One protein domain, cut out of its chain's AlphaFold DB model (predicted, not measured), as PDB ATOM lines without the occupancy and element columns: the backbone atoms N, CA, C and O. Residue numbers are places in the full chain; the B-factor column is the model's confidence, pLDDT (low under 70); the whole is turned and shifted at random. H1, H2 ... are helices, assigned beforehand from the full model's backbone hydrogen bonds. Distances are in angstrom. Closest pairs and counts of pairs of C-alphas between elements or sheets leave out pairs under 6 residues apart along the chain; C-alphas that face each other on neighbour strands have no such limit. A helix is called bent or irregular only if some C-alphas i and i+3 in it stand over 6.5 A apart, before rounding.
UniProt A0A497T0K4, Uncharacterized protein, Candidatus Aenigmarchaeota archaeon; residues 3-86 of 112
ATOM      1  N   ALA A   3    -190.742 104.652  42.200       63.22
ATOM      2  CA  ALA A   3    -192.116 105.165  42.132       63.22
ATOM      3  C   ALA A   3    -192.284 106.423  41.252       63.22
ATOM      4  O   ALA A   3    -193.369 106.679  40.748       63.22
ATOM      5  N   LYS A   4    -191.221 107.217  41.058       66.00
ATOM      6  CA  LYS A   4    -191.274 108.482  40.304       66.00
ATOM      7  C   LYS A   4    -191.134 108.266  38.796       66.00
ATOM      8  O   LYS A   4    -191.560 109.122  38.027       66.00
ATOM      9  N   VAL A   5    -190.521 107.153  38.389       67.12
ATOM     10  CA  VAL A   5    -190.386 106.796  36.973       67.12
ATOM     11  C   VAL A   5    -191.606 106.039  36.447       67.12
ATOM     12  O   VAL A   5    -191.658 105.705  35.278       67.12
ATOM     13  N   GLU A   6    -192.571 105.715  37.305       66.69
ATOM     14  CA  GLU A   6    -193.792 105.003  36.913       66.69
ATOM     15  C   GLU A   6    -193.546 103.595  36.333       66.69
ATOM     16  O   GLU A   6    -194.504 102.911  36.037       66.69
ATOM     17  N   ILE A   7    -192.308 103.084  36.269       65.25
ATOM     18  CA  ILE A   7    -191.956 101.737  35.775       65.25
ATOM     19  C   ILE A   7    -192.629 100.640  36.631       65.25
ATOM     20  O   ILE A   7    -192.747 100.811  37.851       65.25
ATOM     21  N   PRO A   8    -193.047  99.484  36.055       59.19
ATOM     22  CA  PRO A   8    -193.511  98.349  36.856       59.19
ATOM     23  C   PRO A   8    -192.463  97.997  37.924       59.19
ATOM     24  O   PRO A   8    -191.281  97.887  37.596       59.19
ATOM     25  N   PRO A   9    -192.843  97.887  39.206       56.72
ATOM     26  CA  PRO A   9    -194.170  97.548  39.733       56.72
ATOM     27  C   PRO A   9    -195.052  98.740  40.172       56.72
ATOM     28  O   PRO A   9    -196.147  98.507  40.683       56.72
ATOM     29  N   PHE A  10    -194.617  99.990  39.960       57.38
ATOM     30  CA  PHE A  10    -195.356 101.220  40.310       57.38
ATOM     31  C   PHE A  10    -196.131 101.836  39.124       57.38
ATOM     32  O   PHE A  10    -196.598 102.971  39.212       57.38
ATOM     33  N   HIS A  11    -196.321 101.072  38.041       60.69
ATOM     34  CA  HIS A  11    -197.151 101.431  36.878       60.69
ATOM     35  C   HIS A  11    -198.641 101.325  37.250       60.69
ATOM     36  O   HIS A  11    -199.343 100.364  36.916       60.69
ATOM     37  N   ILE A  12    -199.099 102.270  38.062       58.16
ATOM     38  CA  ILE A  12    -200.397 102.236  38.733       58.16
ATOM     39  C   ILE A  12    -201.451 103.115  38.024       58.16
ATOM     40  O   ILE A  12    -202.553 102.610  37.818       58.16
ATOM     41  N   PRO A  13    -201.155 104.359  37.587       55.00
ATOM     42  CA  PRO A  13    -202.164 105.221  36.954       55.00
ATOM     43  C   PRO A  13    -202.364 104.992  35.439       55.00
ATOM     44  O   PRO A  13    -203.404 105.359  34.909       55.00
ATOM     45  N   GLU A  14    -201.416 104.361  34.738       53.16
ATOM     46  CA  GLU A  14    -201.413 104.214  33.261       53.16
ATOM     47  C   GLU A  14    -201.537 102.748  32.816       53.16
ATOM     48  O   GLU A  14    -200.871 102.255  31.907       53.16
ATOM     49  N   ALA A  15    -202.346 101.995  33.548       53.19
ATOM     50  CA  ALA A  15    -202.502 100.564  33.385       53.19
ATOM     51  C   ALA A  15    -203.232 100.204  32.083       53.19
ATOM     52  O   ALA A  15    -204.450 100.088  32.109       53.19
ATOM     53  N   HIS A  16    -202.525  99.932  30.978       49.47
ATOM     54  CA  HIS A  16    -203.140  99.515  29.699       49.47
ATOM     55  C   HIS A  16    -204.243  98.440  29.818       49.47
ATOM     56  O   HIS A  16    -205.124  98.381  28.967       49.47
ATOM     57  N   GLN A  17    -204.193  97.595  30.853       46.28
ATOM     58  CA  GLN A  17    -205.128  96.493  31.091       46.28
ATOM     59  C   GLN A  17    -206.309  96.830  32.026       46.28
ATOM     60  O   GLN A  17    -207.242  96.039  32.093       46.28
ATOM     61  N   GLU A  18    -206.300  97.964  32.739       48.47
ATOM     62  CA  GLU A  18    -207.355  98.331  33.713       48.47
ATOM     63  C   GLU A  18    -207.920  99.748  33.498       48.47
ATOM     64  O   GLU A  18    -209.079  99.996  33.821       48.47
ATOM     65  N   ILE A  19    -207.141 100.679  32.931       56.28
ATOM     66  CA  ILE A  19    -207.541 102.062  32.635       56.28
ATOM     67  C   ILE A  19    -206.913 102.430  31.283       56.28
ATOM     68  O   ILE A  19    -205.695 102.383  31.142       56.28
ATOM     69  N   VAL A  20    -207.725 102.752  30.270       54.66
ATOM     70  CA  VAL A  20    -207.297 103.057  28.886       54.66
ATOM     71  C   VAL A  20    -206.183 104.107  28.883       54.66
ATOM     72  O   VAL A  20    -206.504 105.274  29.006       54.66
ATOM     73  N   SER A  21    -204.911 103.675  28.814       63.81
ATOM     74  CA  SER A  21    -203.620 104.393  28.658       63.81
ATOM     75  C   SER A  21    -203.492 105.871  29.102       63.81
ATOM     76  O   SER A  21    -202.563 106.552  28.674       63.81
ATOM     77  N   GLY A  22    -204.374 106.383  29.957       74.19
ATOM     78  CA  GLY A  22    -204.514 107.796  30.293       74.19
ATOM     79  C   GLY A  22    -204.453 108.726  29.079       74.19
ATOM     80  O   GLY A  22    -205.022 108.480  28.020       74.19
ATOM     81  N   TYR A  23    -203.680 109.796  29.233       73.25
ATOM     82  CA  TYR A  23    -203.484 110.823  28.215       73.25
ATOM     83  C   TYR A  23    -202.745 110.322  26.961       73.25
ATOM     84  O   TYR A  23    -202.834 110.961  25.916       73.25
ATOM     85  N   TYR A  24    -202.047 109.178  27.001       78.12
ATOM     86  CA  TYR A  24    -201.375 108.642  25.810       78.12
ATOM     87  C   TYR A  24    -202.356 108.317  24.675       78.12
ATOM     88  O   TYR A  24    -201.955 108.367  23.516       78.12
ATOM     89  N   THR A  25    -203.632 108.031  24.973       75.06
ATOM     90  CA  THR A  25    -204.649 107.802  23.932       75.06
ATOM     91  C   THR A  25    -205.136 109.079  23.253       75.06
ATOM     92  O   THR A  25    -205.728 109.007  22.180       75.06
ATOM     93  N   GLU A  26    -204.890 110.247  23.847       81.81
ATOM     94  CA  GLU A  26    -205.309 111.546  23.302       81.81
ATOM     95  C   GLU A  26    -204.267 112.143  22.339       81.81
ATOM     96  O   GLU A  26    -204.576 113.034  21.544       81.81
ATOM     97  N   TYR A  27    -203.022 111.655  22.381       81.56
ATOM     98  CA  TYR A  27    -201.914 112.177  21.582       81.56
ATOM     99  C   TYR A  27    -201.506 111.219  20.457       81.56
ATOM    100  O   TYR A  27    -201.380 110.017  20.644       81.56
ATOM    101  N   THR A  28    -201.206 111.774  19.278       85.62
ATOM    102  CA  THR A  28    -200.720 111.013  18.116       85.62
ATOM    103  C   THR A  28    -199.451 111.624  17.508       85.62
ATOM    104  O   THR A  28    -199.134 112.805  17.715       85.62
ATOM    105  N   GLY A  29    -198.693 110.807  16.771       88.56
ATOM    106  CA  GLY A  29    -197.514 111.204  16.000       88.56
ATOM    107  C   GLY A  29    -196.419 111.880  16.834       88.56
ATOM    108  O   GLY A  29    -195.856 111.293  17.756       88.56
ATOM    109  N   LYS A  30    -196.100 113.140  16.501       89.19
ATOM    110  CA  LYS A  30    -194.980 113.891  17.104       89.19
ATOM    111  C   LYS A  30    -195.182 114.199  18.592       89.19
ATOM    112  O   LYS A  30    -194.217 114.191  19.348       89.19
ATOM    113  N   LYS A  31    -196.421 114.465  19.021       85.81
ATOM    114  CA  LYS A  31    -196.722 114.794  20.429       85.81
ATOM    115  C   LYS A  31    -196.535 113.574  21.331       85.81
ATOM    116  O   LYS A  31    -195.897 113.688  22.371       85.81
ATOM    117  N   LEU A  32    -196.993 112.406  20.873       86.44
ATOM    118  CA  LEU A  32    -196.748 111.126  21.540       86.44
ATOM    119  C   LEU A  32    -195.241 110.850  21.667       86.44
ATOM    120  O   LEU A  32    -194.765 110.493  22.742       86.44
ATOM    121  N   ALA A  33    -194.477 111.085  20.594       87.44
ATOM    122  CA  ALA A  33    -193.027 110.902  20.613       87.44
ATOM    123  C   ALA A  33    -192.335 111.793  21.660       87.44
ATOM    124  O   ALA A  33    -191.482 111.303  22.397       87.44
ATOM    125  N   MET A  34    -192.724 113.069  21.787       89.06
ATOM    126  CA  MET A  34    -192.157 113.956  22.816       89.06
ATOM    127  C   MET A  34    -192.439 113.463  24.236       89.06
ATOM    128  O   MET A  34    -191.548 113.506  25.081       89.06
ATOM    129  N   ILE A  35    -193.645 112.958  24.496       86.88
ATOM    130  CA  ILE A  35    -194.016 112.405  25.804       86.88
ATOM    131  C   ILE A  35    -193.169 111.164  26.123       86.88
ATOM    132  O   ILE A  35    -192.632 111.041  27.224       86.88
ATOM    133  N   LEU A  36    -193.011 110.254  25.157       84.62
ATOM    134  CA  LEU A  36    -192.196 109.049  25.331       84.62
ATOM    135  C   LEU A  36    -190.721 109.395  25.571       84.62
ATOM    136  O   LEU A  36    -190.095 108.837  26.472       84.62
ATOM    137  N   ILE A  37    -190.175 110.358  24.824       89.00
ATOM    138  CA  ILE A  37    -188.805 110.847  25.031       89.00
ATOM    139  C   ILE A  37    -188.666 111.476  26.420       89.00
ATOM    140  O   ILE A  37    -187.708 111.172  27.128       89.00
ATOM    141  N   ALA A  38    -189.626 112.297  26.856       89.00
ATOM    142  CA  ALA A  38    -189.610 112.893  28.189       89.00
ATOM    143  C   ALA A  38    -189.589 111.825  29.297       89.00
ATOM    144  O   ALA A  38    -188.873 111.980  30.288       89.00
ATOM    145  N   HIS A  39    -190.303 110.711  29.115       84.31
ATOM    146  CA  HIS A  39    -190.251 109.579  30.039       84.31
ATOM    147  C   HIS A  39    -188.851 108.931  30.079       84.31
ATOM    148  O   HIS A  39    -188.327 108.653  31.160       84.31
ATOM    149  N   MET A  40    -188.192 108.761  28.926       85.56
ATOM    150  CA  MET A  40    -186.816 108.235  28.863       85.56
ATOM    151  C   MET A  40    -185.788 109.189  29.489       85.56
ATOM    152  O   MET A  40    -184.858 108.752  30.169       85.56
ATOM    153  N   VAL A  41    -185.974 110.500  29.332       90.38
ATOM    154  CA  VAL A  41    -185.131 111.509  29.993       90.38
ATOM    155  C   VAL A  41    -185.343 111.487  31.510       90.38
ATOM    156  O   VAL A  41    -184.369 111.530  32.262       90.38
ATOM    157  N   LYS A  42    -186.591 111.351  31.981       88.31
ATOM    158  CA  LYS A  42    -186.924 111.229  33.414       88.31
ATOM    159  C   LYS A  42    -186.167 110.064  34.066       88.31
ATOM    160  O   LYS A  42    -185.597 110.227  35.146       88.31
ATOM    161  N   LEU A  43    -186.128 108.918  33.385       85.06
ATOM    162  CA  LEU A  43    -185.338 107.741  33.758       85.06
ATOM    163  C   LEU A  43    -183.860 108.079  33.971       85.06
ATOM    164  O   LEU A  43    -183.305 107.828  35.043       85.06
ATOM    165  N   PHE A  44    -183.245 108.675  32.952       86.88
ATOM    166  CA  PHE A  44    -181.828 109.014  32.954       86.88
ATOM    167  C   PHE A  44    -181.466 109.990  34.082       86.88
ATOM    168  O   PHE A  44    -180.522 109.750  34.836       86.88
ATOM    169  N   VAL A  45    -182.261 111.051  34.258       89.50
ATOM    170  CA  VAL A  45    -182.047 112.061  35.308       89.50
ATOM    171  C   VAL A  45    -182.138 111.444  36.704       89.50
ATOM    172  O   VAL A  45    -181.328 111.767  37.570       89.50
ATOM    173  N   LEU A  46    -183.084 110.531  36.937       88.38
ATOM    174  CA  LEU A  46    -183.222 109.877  38.241       88.38
ATOM    175  C   LEU A  46    -182.047 108.944  38.554       88.38
ATOM    176  O   LEU A  46    -181.613 108.902  39.701       88.38
ATOM    177  N   ILE A  47    -181.489 108.250  37.563       87.12
ATOM    178  CA  ILE A  47    -180.272 107.444  37.752       87.12
ATOM    179  C   ILE A  47    -179.082 108.345  38.095       87.12
ATOM    180  O   ILE A  47    -178.382 108.087  39.073       87.12
ATOM    181  N   ALA A  48    -178.893 109.435  37.345       86.62
ATOM    182  CA  ALA A  48    -177.830 110.404  37.604       86.62
ATOM    183  C   ALA A  48    -177.937 111.015  39.014       86.62
ATOM    184  O   ALA A  48    -176.943 111.089  39.738       86.62
ATOM    185  N   LEU A  49    -179.151 111.373  39.442       88.19
ATOM    186  CA  LEU A  49    -179.415 111.902  40.780       88.19
ATOM    187  C   LEU A  49    -179.147 110.856  41.878       88.19
ATOM    188  O   LEU A  49    -178.666 111.205  42.953       88.19
ATOM    189  N   GLY A  50    -179.385 109.570  41.606       84.44
ATOM    190  CA  GLY A  50    -179.049 108.476  42.524       84.44
ATOM    191  C   GLY A  50    -177.553 108.310  42.726       84.44
ATOM    192  O   GLY A  50    -177.099 108.150  43.859       84.44
ATOM    193  N   ILE A  51    -176.782 108.424  41.648       86.00
ATOM    194  CA  ILE A  51    -175.320 108.365  41.714       86.00
ATOM    195  C   ILE A  51    -174.767 109.573  42.480       86.00
ATOM    196  O   ILE A  51    -173.882 109.416  43.322       86.00
ATOM    197  N   ALA A  52    -175.301 110.767  42.207       86.06
ATOM    198  CA  ALA A  52    -174.856 112.004  42.838       86.06
ATOM    199  C   ALA A  52    -175.122 112.024  44.351       86.06
ATOM    200  O   ALA A  52    -174.227 112.384  45.111       86.06
ATOM    201  N   LEU A  53    -176.319 111.615  44.791       83.50
ATOM    202  CA  LEU A  53    -176.707 111.698  46.203       83.50
ATOM    203  C   LEU A  53    -176.205 110.525  47.051       83.50
ATOM    204  O   LEU A  53    -175.764 110.745  48.173       83.50
ATOM    205  N   PHE A  54    -176.276 109.290  46.547       79.38
ATOM    206  CA  PHE A  54    -176.011 108.098  47.368       79.38
ATOM    207  C   PHE A  54    -174.640 107.465  47.123       79.38
ATOM    208  O   PHE A  54    -174.086 106.846  48.024       79.38
ATOM    209  N   PHE A  55    -174.066 107.616  45.926       76.38
ATOM    210  CA  PHE A  55    -172.792 106.978  45.556       76.38
ATOM    211  C   PHE A  55    -171.599 107.948  45.549       76.38
ATOM    212  O   PHE A  55    -170.567 107.644  44.941       76.38
ATOM    213  N   GLY A  56    -171.742 109.104  46.211       76.12
ATOM    214  CA  GLY A  56    -170.674 110.093  46.400       76.12
ATOM    215  C   GLY A  56    -170.242 110.826  45.127       76.12
ATOM    216  O   GLY A  56    -169.156 111.398  45.097       76.12
ATOM    217  N   GLY A  57    -171.056 110.792  44.066       70.94
ATOM    218  CA  GLY A  57    -170.703 111.369  42.770       70.94
ATOM    219  C   GLY A  57    -169.562 110.632  42.049       70.94
ATOM    220  O   GLY A  57    -169.012 109.632  42.515       70.94
ATOM    221  N   SER A  58    -169.249 111.100  40.844       73.56
ATOM    222  CA  SER A  58    -168.100 110.659  40.047       73.56
ATOM    223  C   SER A  58    -167.687 111.810  39.142       73.56
ATOM    224  O   SER A  58    -168.521 112.297  38.382       73.56
ATOM    225  N   LEU A  59    -166.428 112.241  39.231       74.31
ATOM    226  CA  LEU A  59    -165.864 113.245  38.322       74.31
ATOM    227  C   LEU A  59    -165.350 112.601  37.027       74.31
ATOM    228  O   LEU A  59    -165.405 113.226  35.971       74.31
ATOM    229  N   ASP A  60    -164.926 111.334  37.077       85.94
ATOM    230  CA  ASP A  60    -164.502 110.612  35.879       85.94
ATOM    231  C   ASP A  60    -165.706 110.062  35.107       85.94
ATOM    232  O   ASP A  60    -166.570 109.363  35.648       85.94
ATOM    233  N   ILE A  61    -165.713 110.301  33.795       83.00
ATOM    234  CA  ILE A  61    -166.751 109.813  32.874       83.00
ATOM    235  C   ILE A  61    -166.868 108.281  32.937       83.00
ATOM    236  O   ILE A  61    -167.971 107.729  32.879       83.00
ATOM    237  N   LEU A  62    -165.738 107.585  33.105       84.94
ATOM    238  CA  LEU A  62    -165.694 106.124  33.144       84.94
ATOM    239  C   LEU A  62    -166.383 105.566  34.399       84.94
ATOM    240  O   LEU A  62    -167.185 104.635  34.308       84.94
ATOM    241  N   THR A  63    -166.116 106.160  35.566       82.81
ATOM    242  CA  THR A  63    -166.696 105.712  36.839       82.81
ATOM    243  C   THR A  63    -168.172 106.099  36.944       82.81
ATOM    244  O   THR A  63    -168.968 105.307  37.449       82.81
ATOM    245  N   PHE A  64    -168.571 107.245  36.379       86.56
ATOM    246  CA  PHE A  64    -169.980 107.626  36.250       86.56
ATOM    247  C   PHE A  64    -170.761 106.633  35.379       86.56
ATOM    248  O   PHE A  64    -171.818 106.146  35.785       86.56
ATOM    249  N   THR A  65    -170.216 106.278  34.212       86.31
ATOM    250  CA  THR A  65    -170.861 105.342  33.278       86.31
ATOM    251  C   THR A  65    -170.975 103.943  33.880       86.31
ATOM    252  O   THR A  65    -172.038 103.328  33.799       86.31
ATOM    253  N   ALA A  66    -169.926 103.454  34.550       88.19
ATOM    254  CA  ALA A  66    -169.953 102.159  35.226       88.19
ATOM    255  C   ALA A  66    -170.998 102.116  36.357       88.19
ATOM    256  O   ALA A  66    -171.818 101.197  36.398       88.19
ATOM    257  N   LYS A  67    -171.030 103.131  37.237       86.81
ATOM    258  CA  LYS A  67    -172.044 103.241  38.307       86.81
ATOM    259  C   LYS A  67    -173.461 103.333  37.731       86.81
ATOM    260  O   LYS A  67    -174.372 102.677  38.236       86.81
ATOM    261  N   GLY A  68    -173.644 104.097  36.654       86.50
ATOM    262  CA  GLY A  68    -174.922 104.209  35.949       86.50
ATOM    263  C   GLY A  68    -175.393 102.887  35.359       86.50
ATOM    264  O   GLY A  68    -176.554 102.526  35.546       86.50
ATOM    265  N   LEU A  69    -174.496 102.126  34.728       88.75
ATOM    266  CA  LEU A  69    -174.813 100.807  34.181       88.75
ATOM    267  C   LEU A  69    -175.256  99.833  35.280       88.75
ATOM    268  O   LEU A  69    -176.265  99.148  35.121       88.75
ATOM    269  N   VAL A  70    -174.548  99.813  36.414       88.25
ATOM    270  CA  VAL A  70    -174.920  98.989  37.573       88.25
ATOM    271  C   VAL A  70    -176.302  99.384  38.097       88.25
ATOM    272  O   VAL A  70    -177.141  98.518  38.331       88.25
ATOM    273  N   LEU A  71    -176.585 100.681  38.234       86.31
ATOM    274  CA  LEU A  71    -177.867 101.149  38.767       86.31
ATOM    275  C   LEU A  71    -179.032 100.852  37.807       86.31
ATOM    276  O   LEU A  71    -180.093 100.413  38.251       86.31
ATOM    277  N   VAL A  72    -178.827 100.999  36.494       87.12
ATOM    278  CA  VAL A  72    -179.796 100.575  35.463       87.12
ATOM    279  C   VAL A  72    -180.043  99.073  35.528       87.12
ATOM    280  O   VAL A  72    -181.196  98.645  35.441       87.12
ATOM    281  N   PHE A  73    -178.988  98.275  35.695       86.94
ATOM    282  CA  PHE A  73    -179.102  96.826  35.817       86.94
ATOM    283  C   PHE A  73    -179.927  96.441  37.046       86.94
ATOM    284  O   PHE A  73    -180.873  95.667  36.926       86.94
ATOM    285  N   VAL A  74    -179.654  97.057  38.198       85.94
ATOM    286  CA  VAL A  74    -180.414  96.845  39.438       85.94
ATOM    287  C   VAL A  74    -181.887  97.223  39.252       85.94
ATOM    288  O   VAL A  74    -182.771  96.427  39.570       85.94
ATOM    289  N   VAL A  75    -182.182  98.394  38.680       82.94
ATOM    290  CA  VAL A  75    -183.566  98.828  38.411       82.94
ATOM    291  C   VAL A  75    -184.272  97.880  37.437       82.94
ATOM    292  O   VAL A  75    -185.434  97.538  37.649       82.94
ATOM    293  N   SER A  76    -183.576  97.416  36.399       84.31
ATOM    294  CA  SER A  76    -184.120  96.474  35.411       84.31
ATOM    295  C   SER A  76    -184.360  95.088  36.011       84.31
ATOM    296  O   SER A  76    -185.363  94.451  35.708       84.31
ATOM    297  N   PHE A  77    -183.489  94.641  36.911       84.81
ATOM    298  CA  PHE A  77    -183.645  93.388  37.643       84.81
ATOM    299  C   PHE A  77    -184.883  93.429  38.548       84.81
ATOM    300  O   PHE A  77    -185.750  92.559  38.455       84.81
ATOM    301  N   PHE A  78    -185.042  94.494  39.343       79.81
ATOM    302  CA  PHE A  78    -186.244  94.695  40.160       79.81
ATOM    303  C   PHE A  78    -187.515  94.840  39.318       79.81
ATOM    304  O   PHE A  78    -188.565  94.344  39.720       79.81
ATOM    305  N   ARG A  79    -187.427  95.458  38.134       76.25
ATOM    306  CA  ARG A  79    -188.546  95.556  37.188       76.25
ATOM    307  C   ARG A  79    -189.045  94.185  36.723       76.25
ATOM    308  O   ARG A  79    -190.244  94.020  36.529       76.25
ATOM    309  N   VAL A  80    -188.140  93.234  36.497       78.75
ATOM    310  CA  VAL A  80    -188.487  91.893  35.994       78.75
ATOM    311  C   VAL A  80    -189.008  90.990  37.114       78.75
ATOM    312  O   VAL A  80    -189.904  90.187  36.882       78.75
ATOM    313  N   ILE A  81    -188.465  91.123  38.325       78.50
ATOM    314  CA  ILE A  81    -188.777  90.222  39.446       78.50
ATOM    315  C   ILE A  81    -190.052  90.624  40.177       78.50
ATOM    316  O   ILE A  81    -190.786  89.763  40.662       78.50
ATOM    317  N   LEU A  82    -190.309  91.926  40.305       72.56
ATOM    318  CA  LEU A  82    -191.435  92.404  41.094       72.56
ATOM    319  C   LEU A  82    -192.726  92.334  40.279       72.56
ATOM    320  O   LEU A  82    -192.898  93.033  39.279       72.56
ATOM    321  N   ALA A  83    -193.669  91.526  40.765       65.62
ATOM    322  CA  ALA A  83    -195.046  91.567  40.304       65.62
ATOM    323  C   ALA A  83    -195.662  92.949  40.594       65.62
ATOM    324  O   ALA A  83    -195.339  93.613  41.580       65.62
ATOM    325  N   ARG A  84    -196.554  93.393  39.708       67.12
ATOM    326  CA  ARG A  84    -197.204  94.710  39.765       67.12
ATOM    327  C   ARG A  84    -197.960  94.913  41.090       67.12
ATOM    328  O   ARG A  84    -198.753  94.056  41.477       67.12
ATOM    329  N   PHE A  85    -197.764  96.054  41.762       66.31
ATOM    330  CA  PHE A  85    -198.468  96.379  43.012       66.31
ATOM    331  C   PHE A  85    -199.806  97.091  42.749       66.31
ATOM    332  O   PHE A  85    -199.886  98.000  41.924       66.31
ATOM    333  N   ARG A  86    -200.856  96.720  43.499       69.81
ATOM    334  CA  ARG A  86    -202.137  97.456  43.553       69.81
ATOM    335  C   ARG A  86    -201.977  98.758  44.357       69.81
ATOM    336  O   ARG A  86    -201.232  98.769  45.340       69.81
TER     337      ARG A  86
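Overview. This is residues 3 to 86 of the 112 residues of an uncharacterized protein of Candidatus Aenigmarchaeota archaeon (UniProt A0A497T0K4). Two long helices, H2 and H3, make a wide V, meeting where the later part of H2 comes to the earlier part of H3. The stretch of residues 3 to 21, which has no named element, runs in the mouth of this V, with residues 15 to 20 sticking out, and the short helix H1 sits by the beginning of H2. The printed part has 84 residues, with three named helices in the order H1, H2, H3 and no named strand; its class is all helix. The whole is loose, with a radius of gyration of the C-alphas of 15.3 A, and flat, spanning 43 by 32 by 17 A.

Along the chain. Begin with the longest helix, H2, residues 30 to 54. Find C-alpha 30 at (-194.980, 113.891, 17.104); from there the helix runs 36.2 A to C-alpha 54 at (-176.011, 108.098, 47.368). Further along, H3 takes residues 61 to 81 and measures 30.2 A from first to last C-alpha, ending at C-alpha 81 at (-188.777, 90.222, 39.446). Look before H2 for H1, residues 22 to 25, which is neither bent nor irregular, but only just: its first and last C-alphas are 6.4 A apart.

Arrangement. Look first at residues 47 to 51 of H2, for with these alone H2 touches H3, and H3 touches H2 with residues 64 to 72 alone. The closest C-alphas of the two helices are those of Ile 47 and Gly 68, 6.5 A apart. Their lines stand at a steep tilt of 69.6 degrees, only just short of about perpendicular, and they run opposite ways. Go back to the beginning of H2 and you find H1 close but not clearly touching, the closest C-alphas being those of Tyr 24 and Leu 32 at 6.8 A. H1 and H3 are apart. In the backbones of H2 and H3, every O i to N i+4 pair is within hydrogen-bond range; H1 is too short for such a pair, and its one O i to N i+3 pair is within range.

Size, cuts and confidence. The two C-alphas farthest apart are those of Glu 18 and Asp 60, at 44.6 A, while those of Ala 3 and Arg 86, the first and last printed, are 12.7 A apart. The printed part has no cut. The link from H1 to H2 is tight, with 4 residues, and the link from H2 to H3 is short, with 6. The mean pLDDT of the printed part is 77.1; look for values under 70 at residues 3 to 21 and 83 to 86, where this predicted model has low confidence.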